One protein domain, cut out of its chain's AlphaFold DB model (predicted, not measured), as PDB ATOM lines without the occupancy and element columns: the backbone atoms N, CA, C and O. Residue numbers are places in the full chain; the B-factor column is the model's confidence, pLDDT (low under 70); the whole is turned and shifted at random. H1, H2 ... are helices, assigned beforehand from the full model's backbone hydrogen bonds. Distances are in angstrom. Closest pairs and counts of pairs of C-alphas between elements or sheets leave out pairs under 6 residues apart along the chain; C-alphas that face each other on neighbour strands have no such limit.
ATOM      1  N   TRP A   2     -10.874  34.683 -40.376       70.06
ATOM      2  CA  TRP A   2     -10.229  33.346 -40.326       70.06
ATOM      3  C   TRP A   2     -10.186  32.618 -41.685       70.06
ATOM      4  O   TRP A   2      -9.212  31.936 -41.995       70.06
ATOM      5  N   ASP A   3     -11.199  32.816 -42.532       81.62
ATOM      6  CA  ASP A   3     -11.253  32.220 -43.871       81.62
ATOM      7  C   ASP A   3     -10.220  32.818 -44.845       81.62
ATOM      8  O   ASP A   3      -9.658  32.074 -45.643       81.62
ATOM      9  N   ARG A   4      -9.867  34.105 -44.717       84.56
ATOM     10  CA  ARG A   4      -8.822  34.753 -45.539       84.56
ATOM     11  C   ARG A   4      -7.405  34.280 -45.203       84.56
ATOM     12  O   ARG A   4      -6.507  34.438 -46.017       84.56
ATOM     13  N   LEU A   5      -7.197  33.717 -44.009       86.81
ATOM     14  CA  LEU A   5      -5.894  33.186 -43.591       86.81
ATOM     15  C   LEU A   5      -5.632  31.769 -44.117       86.81
ATOM     16  O   LEU A   5      -4.483  31.345 -44.168       86.81
ATOM     17  N   ARG A   6      -6.687  31.020 -44.465       83.50
ATOM     18  CA  ARG A   6      -6.593  29.591 -44.821       83.50
ATOM     19  C   ARG A   6      -6.980  29.272 -46.267       83.50
ATOM     20  O   ARG A   6      -6.788  28.136 -46.687       83.50
ATOM     21  N   LEU A   7      -7.603  30.213 -46.976       85.94
ATOM     22  CA  LEU A   7      -8.087  30.049 -48.347       85.94
ATOM     23  C   LEU A   7      -7.332  30.986 -49.286       85.94
ATOM     24  O   LEU A   7      -6.997  32.107 -48.900       85.94
ATOM     25  N   SER A   8      -7.124  30.553 -50.531       90.75
ATOM     26  CA  SER A   8      -6.724  31.479 -51.594       90.75
ATOM     27  C   SER A   8      -7.826  32.527 -51.834       90.75
ATOM     28  O   SER A   8      -8.991  32.277 -51.495       90.75
ATOM     29  N   PRO A   9      -7.509  33.682 -52.443       92.19
ATOM     30  CA  PRO A   9      -8.514  34.686 -52.798       92.19
ATOM     31  C   PRO A   9      -9.686  34.110 -53.613       92.19
ATOM     32  O   PRO A   9     -10.848  34.409 -53.337       92.19
ATOM     33  N   GLU A  10      -9.403  33.216 -54.562       91.06
ATOM     34  CA  GLU A  10     -10.411  32.555 -55.398       91.06
ATOM     35  C   GLU A  10     -11.307  31.636 -54.561       91.06
ATOM     36  O   GLU A  10     -12.534  31.699 -54.656       91.06
ATOM     37  N   GLN A  11     -10.709  30.814 -53.692       89.06
ATOM     38  CA  GLN A  11     -11.445  29.923 -52.791       89.06
ATOM     39  C   GLN A  11     -12.320  30.702 -51.804       89.06
ATOM     40  O   GLN A  11     -13.445  30.289 -51.507       89.06
ATOM     41  N   PHE A  12     -11.817  31.829 -51.300       89.94
ATOM     42  CA  PHE A  12     -12.567  32.715 -50.420       89.94
ATOM     43  C   PHE A  12     -13.782  33.301 -51.144       89.94
ATOM     44  O   PHE A  12     -14.902  33.180 -50.644       89.94
ATOM     45  N   LYS A  13     -13.594  33.830 -52.360       90.94
ATOM     46  CA  LYS A  13     -14.686  34.359 -53.186       90.94
ATOM     47  C   LYS A  13     -15.745  33.296 -53.486       90.94
ATOM     48  O   LYS A  13     -16.932  33.548 -53.285       90.94
ATOM     49  N   MET A  14     -15.333  32.089 -53.885       88.50
ATOM     50  CA  MET A  14     -16.255  30.968 -54.125       88.50
ATOM     51  C   MET A  14     -17.076  30.617 -52.879       88.50
ATOM     52  O   MET A  14     -18.281  30.371 -52.970       88.50
ATOM     53  N   ARG A  15     -16.437  30.600 -51.704       85.94
ATOM     54  CA  ARG A  15     -17.099  30.319 -50.427       85.94
ATOM     55  C   ARG A  15     -18.078  31.424 -50.033       85.94
ATOM     56  O   ARG A  15     -19.198  31.103 -49.645       85.94
ATOM     57  N   ALA A  16     -17.682  32.689 -50.163       89.31
ATOM     58  CA  ALA A  16     -18.546  33.837 -49.900       89.31
ATOM     59  C   ALA A  16     -19.778  33.832 -50.814       89.31
ATOM     60  O   ALA A  16     -20.896  34.054 -50.360       89.31
ATOM     61  N   GLU A  17     -19.602  33.488 -52.089       90.25
ATOM     62  CA  GLU A  17     -20.708  33.341 -53.035       90.25
ATOM     63  C   GLU A  17     -21.628  32.159 -52.712       90.25
ATOM     64  O   GLU A  17     -22.843  32.282 -52.849       90.25
ATOM     65  N   ALA A  18     -21.083  31.025 -52.268       86.25
ATOM     66  CA  ALA A  18     -21.890  29.890 -51.820       86.25
ATOM     67  C   ALA A  18     -22.734  30.246 -50.585       86.25
ATOM     68  O   ALA A  18     -23.923  29.933 -50.549       86.25
ATOM     69  N   MET A  19     -22.139  30.957 -49.621       87.56
ATOM     70  CA  MET A  19     -22.836  31.488 -48.447       87.56
ATOM     71  C   MET A  19     -23.919  32.505 -48.825       87.56
ATOM     72  O   MET A  19     -25.025  32.431 -48.300       87.56
ATOM     73  N   ALA A  20     -23.631  33.422 -49.755       86.25
ATOM     74  CA  ALA A  20     -24.578  34.441 -50.217       86.25
ATOM     75  C   ALA A  20     -25.775  33.843 -50.968       86.25
ATOM     76  O   ALA A  20     -26.897  34.314 -50.812       86.25
ATOM     77  N   ARG A  21     -25.555  32.777 -51.748       82.75
ATOM     78  CA  ARG A  21     -26.634  32.006 -52.390       82.75
ATOM     79  C   ARG A  21     -27.444  31.166 -51.399       82.75
ATOM     80  O   ARG A  21     -28.374  30.490 -51.820       82.75
ATOM     81  N   GLY A  22     -27.062  31.164 -50.119       69.06
ATOM     82  CA  GLY A  22     -27.681  30.345 -49.088       69.06
ATOM     83  C   GLY A  22     -27.613  28.856 -49.398       69.06
ATOM     84  O   GLY A  22     -28.496  28.157 -48.932       69.06
ATOM     85  N   ALA A  23     -26.629  28.404 -50.200       54.22
ATOM     86  CA  ALA A  23     -26.646  27.130 -50.919       54.22
ATOM     87  C   ALA A  23     -27.126  25.964 -50.042       54.22
ATOM     88  O   ALA A  23     -26.359  25.319 -49.323       54.22
ATOM     89  N   GLU A  24     -28.430  25.724 -50.136       44.47
ATOM     90  CA  GLU A  24     -29.135  24.609 -49.549       44.47
ATOM     91  C   GLU A  24     -28.723  23.351 -50.313       44.47
ATOM     92  O   GLU A  24     -28.826  23.271 -51.537       44.47
ATOM     93  N   PRO A  91     -29.689  18.637 -31.112       94.00
ATOM     94  CA  PRO A  91     -30.996  19.283 -31.240       94.00
ATOM     95  C   PRO A  91     -31.615  18.965 -32.608       94.00
ATOM     96  O   PRO A  91     -30.916  18.994 -33.629       94.00
ATOM     97  N   SER A  92     -32.910  18.648 -32.654       90.88
ATOM     98  CA  SER A  92     -33.592  18.279 -33.904       90.88
ATOM     99  C   SER A  92     -33.660  19.452 -34.883       90.88
ATOM    100  O   SER A  92     -33.508  19.256 -36.088       90.88
ATOM    101  N   GLU A  93     -33.760  20.681 -34.381       89.56
ATOM    102  CA  GLU A  93     -33.792  21.907 -35.184       89.56
ATOM    103  C   GLU A  93     -32.468  22.151 -35.924       89.56
ATOM    104  O   GLU A  93     -32.433  22.823 -36.954       89.56
ATOM    105  N   CYS A  94     -31.358  21.594 -35.427       90.38
ATOM    106  CA  CYS A  94     -30.075  21.657 -36.122       90.38
ATOM    107  C   CYS A  94     -30.032  20.731 -37.346       90.38
ATOM    108  O   CYS A  94     -29.277  21.008 -38.280       90.38
ATOM    109  N   ALA A  95     -30.827  19.654 -37.369       85.94
ATOM    110  CA  ALA A  95     -30.803  18.665 -38.445       85.94
ATOM    111  C   ALA A  95     -31.268  19.257 -39.786       85.94
ATOM    112  O   ALA A  95     -30.668  18.946 -40.819       85.94
ATOM    113  N   SER A  96     -32.276  20.134 -39.740       83.19
ATOM    114  CA  SER A  96     -32.912  20.810 -40.879       83.19
ATOM    115  C   SER A  96     -32.487  22.276 -41.051       83.19
ATOM    116  O   SER A  96     -33.022  22.986 -41.899       83.19
ATOM    117  N   CYS A  97     -31.524  22.766 -40.265       86.94
ATOM    118  CA  CYS A  97     -31.105  24.165 -40.324       86.94
ATOM    119  C   CYS A  97     -30.428  24.503 -41.665       86.94
ATOM    120  O   CYS A  97     -29.406  23.912 -42.018       86.94
ATOM    121  N   GLY A  98     -30.908  25.540 -42.361       84.94
ATOM    122  CA  GLY A  98     -30.324  25.993 -43.634       84.94
ATOM    123  C   GLY A  98     -28.844  26.400 -43.544       84.94
ATOM    124  O   GLY A  98     -28.094  26.253 -44.504       84.94
ATOM    125  N   MET A  99     -28.362  26.822 -42.366       88.25
ATOM    126  CA  MET A  99     -26.949  27.177 -42.146       88.25
ATOM    127  C   MET A  99     -26.057  25.982 -41.770       88.25
ATOM    128  O   MET A  99     -24.863  26.160 -41.523       88.25
ATOM    129  N   LYS A 100     -26.585  24.753 -41.726       85.56
ATOM    130  CA  LYS A 100     -25.849  23.552 -41.287       85.56
ATOM    131  C   LYS A 100     -24.550  23.300 -42.060       85.56
ATOM    132  O   LYS A 100     -23.581  22.824 -41.482       85.56
ATOM    133  N   HIS A 101     -24.503  23.663 -43.342       82.69
ATOM    134  CA  HIS A 101     -23.333  23.487 -44.209       82.69
ATOM    135  C   HIS A 101     -22.147  24.413 -43.859       82.69
ATOM    136  O   HIS A 101     -21.009  24.145 -44.250       82.69
ATOM    137  N   VAL A 102     -22.391  25.494 -43.109       86.06
ATOM    138  CA  VAL A 102     -21.355  26.427 -42.620       86.06
ATOM    139  C   VAL A 102     -21.207  26.424 -41.106       86.06
ATOM    140  O   VAL A 102     -20.162  26.830 -40.593       86.06
ATOM    141  N   CYS A 103     -22.235  25.965 -40.396       90.19
ATOM    142  CA  CYS A 103     -22.229  25.850 -38.952       90.19
ATOM    143  C   CYS A 103     -21.194  24.817 -38.492       90.19
ATOM    144  O   CYS A 103     -20.960  23.793 -39.131       90.19
ATOM    145  N   ARG A 104     -20.569  25.092 -37.347       88.88
ATOM    146  CA  ARG A 104     -19.537  24.232 -36.744       88.88
ATOM    147  C   ARG A 104     -20.032  23.541 -35.478       88.88
ATOM    148  O   ARG A 104     -19.222  22.987 -34.738       88.88
ATOM    149  N   VAL A 105     -21.341  23.614 -35.226       93.75
ATOM    150  CA  VAL A 105     -21.968  23.049 -34.036       93.75
ATOM    151  C   VAL A 105     -21.650  21.561 -33.917       93.75
ATOM    152  O   VAL A 105     -21.656  20.812 -34.893       93.75
ATOM    153  N   CYS A 106     -21.364  21.127 -32.697       93.69
ATOM    154  CA  CYS A 106     -21.187  19.724 -32.363       93.69
ATOM    155  C   CYS A 106     -21.773  19.443 -30.976       93.69
ATOM    156  O   CYS A 106     -22.084  20.371 -30.225       93.69
ATOM    157  N   ALA A 107     -21.888  18.165 -30.614       95.31
ATOM    158  CA  ALA A 107     -22.437  17.755 -29.322       95.31
ATOM    159  C   ALA A 107     -21.676  18.380 -28.142       95.31
ATOM    160  O   ALA A 107     -22.294  18.797 -27.167       95.31
ATOM    161  N   ALA A 108     -20.350  18.527 -28.262       96.06
ATOM    162  CA  ALA A 108     -19.533  19.173 -27.237       96.06
ATOM    163  C   ALA A 108     -19.884  20.662 -27.071       96.06
ATOM    164  O   ALA A 108     -19.930  21.149 -25.947       96.06
ATOM    165  N   MET A 109     -20.185  21.376 -28.161       96.12
ATOM    166  CA  MET A 109     -20.604  22.782 -28.093       96.12
ATOM    167  C   MET A 109     -22.000  22.924 -27.483       96.12
ATOM    168  O   MET A 109     -22.196  23.788 -26.636       96.12
ATOM    169  N   CYS A 110     -22.941  22.042 -27.850       96.12
ATOM    170  CA  CYS A 110     -24.295  22.052 -27.284       96.12
ATOM    171  C   CYS A 110     -24.254  21.875 -25.764       96.12
ATOM    172  O   CYS A 110     -24.799  22.701 -25.033       96.12
ATOM    173  N   VAL A 111     -23.543  20.851 -25.276       95.81
ATOM    174  CA  VAL A 111     -23.460  20.589 -23.831       95.81
ATOM    175  C   VAL A 111     -22.646  21.649 -23.089       95.81
ATOM    176  O   VAL A 111     -22.998  21.991 -21.967       95.81
ATOM    177  N   THR A 112     -21.600  22.205 -23.707       95.50
ATOM    178  CA  THR A 112     -20.794  23.274 -23.093       95.50
ATOM    179  C   THR A 112     -21.625  24.527 -22.851       95.50
ATOM    180  O   THR A 112     -21.523  25.127 -21.787       95.50
ATOM    181  N   GLU A 113     -22.449  24.918 -23.821       96.00
ATOM    182  CA  GLU A 113     -23.254  26.132 -23.700       96.00
ATOM    183  C   GLU A 113     -24.515  25.913 -22.859       96.00
ATOM    184  O   GLU A 113     -24.895  26.763 -22.058       96.00
ATOM    185  N   THR A 114     -25.182  24.774 -23.041       95.75
ATOM    186  CA  THR A 114     -26.554  24.586 -22.546       95.75
ATOM    187  C   THR A 114     -26.674  23.576 -21.404       95.75
ATOM    188  O   THR A 114     -27.758  23.406 -20.842       95.75
ATOM    189  N   GLY A 115     -25.595  22.852 -21.097       95.38
ATOM    190  CA  GLY A 115     -25.612  21.697 -20.197       95.38
ATOM    191  C   GLY A 115     -26.288  20.452 -20.783       95.38
ATOM    192  O   GLY A 115     -26.366  19.432 -20.099       95.38
ATOM    193  N   ARG A 116     -26.784  20.498 -22.028       95.44
ATOM    194  CA  ARG A 116     -27.517  19.400 -22.672       95.44
ATOM    195  C   ARG A 116     -27.055  19.168 -24.112       95.44
ATOM    196  O   ARG A 116     -26.685  20.099 -24.816       95.44
ATOM    197  N   PHE A 117     -27.100  17.919 -24.570       95.38
ATOM    198  CA  PHE A 117     -26.765  17.588 -25.963       95.38
ATOM    199  C   PHE A 117     -27.875  17.942 -26.953       95.38
ATOM    200  O   PHE A 117     -27.590  18.286 -28.095       95.38
ATOM    201  N   ASP A 118     -29.123  17.870 -26.500       94.94
ATOM    202  CA  ASP A 118     -30.337  18.012 -27.305       94.94
ATOM    203  C   ASP A 118     -30.890  19.443 -27.325       94.94
ATOM    204  O   ASP A 118     -31.958  19.682 -27.879       94.94
ATOM    205  N   ARG A 119     -30.178  20.406 -26.729       95.12
ATOM    206  CA  ARG A 119     -30.602  21.806 -26.677       95.12
ATOM    207  C   ARG A 119     -29.753  22.675 -27.593       95.12
ATOM    208  O   ARG A 119     -28.524  22.609 -27.567       95.12
ATOM    209  N   ARG A 120     -30.427  23.501 -28.397       95.31
ATOM    210  CA  ARG A 120     -29.791  24.407 -29.356       95.31
ATOM    211  C   ARG A 120     -28.857  25.408 -28.648       95.31
ATOM    212  O   ARG A 120     -29.337  26.136 -27.780       95.31
ATOM    213  N   PRO A 121     -27.569  25.477 -29.035       96.12
ATOM    214  CA  PRO A 121     -26.639  26.502 -28.565       96.12
ATOM    215  C   PRO A 121     -26.862  27.819 -29.332       96.12
ATOM    216  O   PRO A 121     -26.582  27.893 -30.532       96.12
ATOM    217  N   GLU A 122     -27.396  28.849 -28.673       96.44
ATOM    218  CA  GLU A 122     -27.704  30.139 -29.301       96.44
ATOM    219  C   GLU A 122     -26.440  30.943 -29.621       96.44
ATOM    220  O   GLU A 122     -26.351  31.499 -30.715       96.44
ATOM    221  N   TYR A 123     -25.419  30.923 -28.759       96.56
ATOM    222  CA  TYR A 123     -24.157  31.617 -29.036       96.56
ATOM    223  C   TYR A 123     -23.496  31.083 -30.316       96.56
ATOM    224  O   TYR A 123     -23.024  31.849 -31.160       96.56
ATOM    225  N   ILE A 124     -23.521  29.764 -30.536       95.56
ATOM    226  CA  ILE A 124     -23.015  29.171 -31.785       95.56
ATOM    227  C   ILE A 124     -23.866  29.573 -32.998       95.56
ATOM    228  O   ILE A 124     -23.319  29.770 -34.091       95.56
ATOM    229  N   CYS A 125     -25.184  29.719 -32.829       95.12
ATOM    230  CA  CYS A 125     -26.069  30.213 -33.886       95.12
ATOM    231  C   CYS A 125     -25.714  31.657 -34.268       95.12
ATOM    232  O   CYS A 125     -25.503  31.941 -35.449       95.12
ATOM    233  N   GLU A 126     -25.586  32.551 -33.288       95.94
ATOM    234  CA  GLU A 126     -25.195  33.951 -33.486       95.94
ATOM    235  C   GLU A 126     -23.818  34.073 -34.142       95.94
ATOM    236  O   GLU A 126     -23.678  34.737 -35.169       95.94
ATOM    237  N   MET A 127     -22.825  33.340 -33.633       94.25
ATOM    238  CA  MET A 127     -21.482  33.296 -34.214       94.25
ATOM    239  C   MET A 127     -21.501  32.808 -35.671       94.25
ATOM    240  O   MET A 127     -20.745  33.310 -36.507       94.25
ATOM    241  N   THR A 128     -22.362  31.839 -36.001       93.25
ATOM    242  CA  THR A 128     -22.512  31.342 -37.377       93.25
ATOM    243  C   THR A 128     -23.115  32.417 -38.284       93.25
ATOM    244  O   THR A 128     -22.562  32.673 -39.355       93.25
ATOM    245  N   ARG A 129     -24.194  33.086 -37.848       93.19
ATOM    246  CA  ARG A 129     -24.818  34.201 -38.589       93.19
ATOM    247  C   ARG A 129     -23.804  35.316 -38.850       93.19
ATOM    248  O   ARG A 129     -23.690  35.793 -39.976       93.19
ATOM    249  N   GLU A 130     -23.021  35.667 -37.835       93.75
ATOM    250  CA  GLU A 130     -22.009  36.717 -37.932       93.75
ATOM    251  C   GLU A 130     -20.841  36.320 -38.843       93.75
ATOM    252  O   GLU A 130     -20.396  37.112 -39.672       93.75
ATOM    253  N   THR A 131     -20.397  35.061 -38.775       90.50
ATOM    254  CA  THR A 131     -19.381  34.525 -39.695       90.50
ATOM    255  C   THR A 131     -19.860  34.598 -41.144       90.50
ATOM    256  O   THR A 131     -19.095  34.982 -42.024       90.50
ATOM    257  N   VAL A 132     -21.120  34.261 -41.418       90.62
ATOM    258  CA  VAL A 132     -21.685  34.375 -42.770       90.62
ATOM    259  C   VAL A 132     -21.724  35.838 -43.214       90.62
ATOM    260  O   VAL A 132     -21.227  36.160 -44.293       90.62
ATOM    261  N   ARG A 133     -22.243  36.732 -42.363       91.38
ATOM    262  CA  ARG A 133     -22.356  38.170 -42.645       91.38
ATOM    263  C   ARG A 133     -21.004  38.789 -43.005       91.38
ATOM    264  O   ARG A 133     -20.888  39.422 -44.052       91.38
ATOM    265  N   LEU A 134     -19.987  38.572 -42.171       91.50
ATOM    266  CA  LEU A 134     -18.635  39.092 -42.396       91.50
ATOM    267  C   LEU A 134     -17.985  38.481 -43.648       91.50
ATOM    268  O   LEU A 134     -17.333  39.199 -44.399       91.50
ATOM    269  N   THR A 135     -18.213  37.192 -43.932       89.56
ATOM    270  CA  THR A 135     -17.619  36.525 -45.108       89.56
ATOM    271  C   THR A 135     -18.160  37.125 -46.399       89.56
ATOM    272  O   THR A 135     -17.413  37.320 -47.354       89.56
ATOM    273  N   ILE A 136     -19.457  37.438 -46.424       89.69
ATOM    274  CA  ILE A 136     -20.107  38.079 -47.569       89.69
ATOM    275  C   ILE A 136     -19.627  39.527 -47.728       89.69
ATOM    276  O   ILE A 136     -19.371  39.949 -48.851       89.69
ATOM    277  N   GLN A 137     -19.477  40.277 -46.630       90.12
ATOM    278  CA  GLN A 137     -19.006  41.667 -46.672       90.12
ATOM    279  C   GLN A 137     -17.552  41.800 -47.131       90.12
ATOM    280  O   GLN A 137     -17.227  42.740 -47.844       90.12
ATOM    281  N   GLU A 138     -16.683  40.869 -46.739       87.56
ATOM    282  CA  GLU A 138     -15.257  40.887 -47.090       87.56
ATOM    283  C   GLU A 138     -14.951  40.268 -48.469       87.56
ATOM    284  O   GLU A 138     -13.777  40.058 -48.786       87.56
ATOM    285  N   LYS A 139     -15.981  39.904 -49.251       80.19
ATOM    286  CA  LYS A 139     -15.850  39.282 -50.581       80.19
ATOM    287  C   LYS A 139     -15.083  40.167 -51.574       80.19
ATOM    288  O   LYS A 139     -14.386  39.618 -52.432       80.19
ATOM    289  N   ASP A 140     -15.246  41.480 -51.450       66.56
ATOM    290  CA  ASP A 140     -14.649  42.513 -52.303       66.56
ATOM    291  C   ASP A 140     -13.434  43.179 -51.622       66.56
ATOM    292  O   ASP A 140     -12.584  43.728 -52.357       66.56
TER     293      ASP A 140
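Overview. This is residues 2 to 24 and 91 to 140 of the 140 residues of a protein of Anaerotruncus sp. CAG:390 (UniProt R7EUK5). One long helix, H5, makes the longest axis, with H1 and H2 gathered by its last turns and H4 set crosswise near its first residues. The short helix H3 and the long link after it lie to the side of H5, and contacts between the helices are few. The printed part has 73 residues with five named helices, H1 to H5 in chain order, and no named strand; its class is all helix. It is only just loose, close to compact, with a radius of gyration of the C-alphas of 13.6 A, and elongated, spanning 39 by 24 by 15 A.

Arrangement. H1, residues 2 to 6, is close to but not clearly touching H2, residues 9 to 20; their closest C-alphas, of Arg 4 and Phe 12, are 6.5 A apart. With residues 16 to 20 alone, H2 touches residues 132 to 136 of H5, residues 122 to 137; the closest C-alphas, of Ala 16 and Ile 136, are 5.1 A apart. H2 and H5 run opposite ways at a steep tilt of 58 degrees. H3, residues 92 to 95, is apart from H5 and from H4, residues 107 to 114. H4 and H5 are close but not clearly touching, with the closest C-alphas, of Glu 113 and Tyr 123, 7.7 A apart, and only just about perpendicular at 70.2 degrees. Every O i to N i+4 pair is within hydrogen-bond range in H2, H4 and H5; in H1 0 of 1 is, beside 2 of 2 O i to N i+3 pairs, and H3 is too short for an i+4 pair.

Along the chain. H1 begins at C-alpha 2 (-10.229, 33.346, -40.326). From first to last C-alpha H2 measures 16.3 A, H4 10.5 A and H5 22.6 A. H5 ends at C-alpha 137 (-19.006, 41.667, -46.672).

Size, cuts and confidence. The C-alphas farthest apart, of Glu 10 and Gly 115, are 39.9 A apart. Residues 25 to 90 are not printed, and C-alphas 24 and 91 stand 19.2 A apart across this cut. The link from H3 to H4 is long. Model confidence is under 70 at residues 22 to 24 and 140.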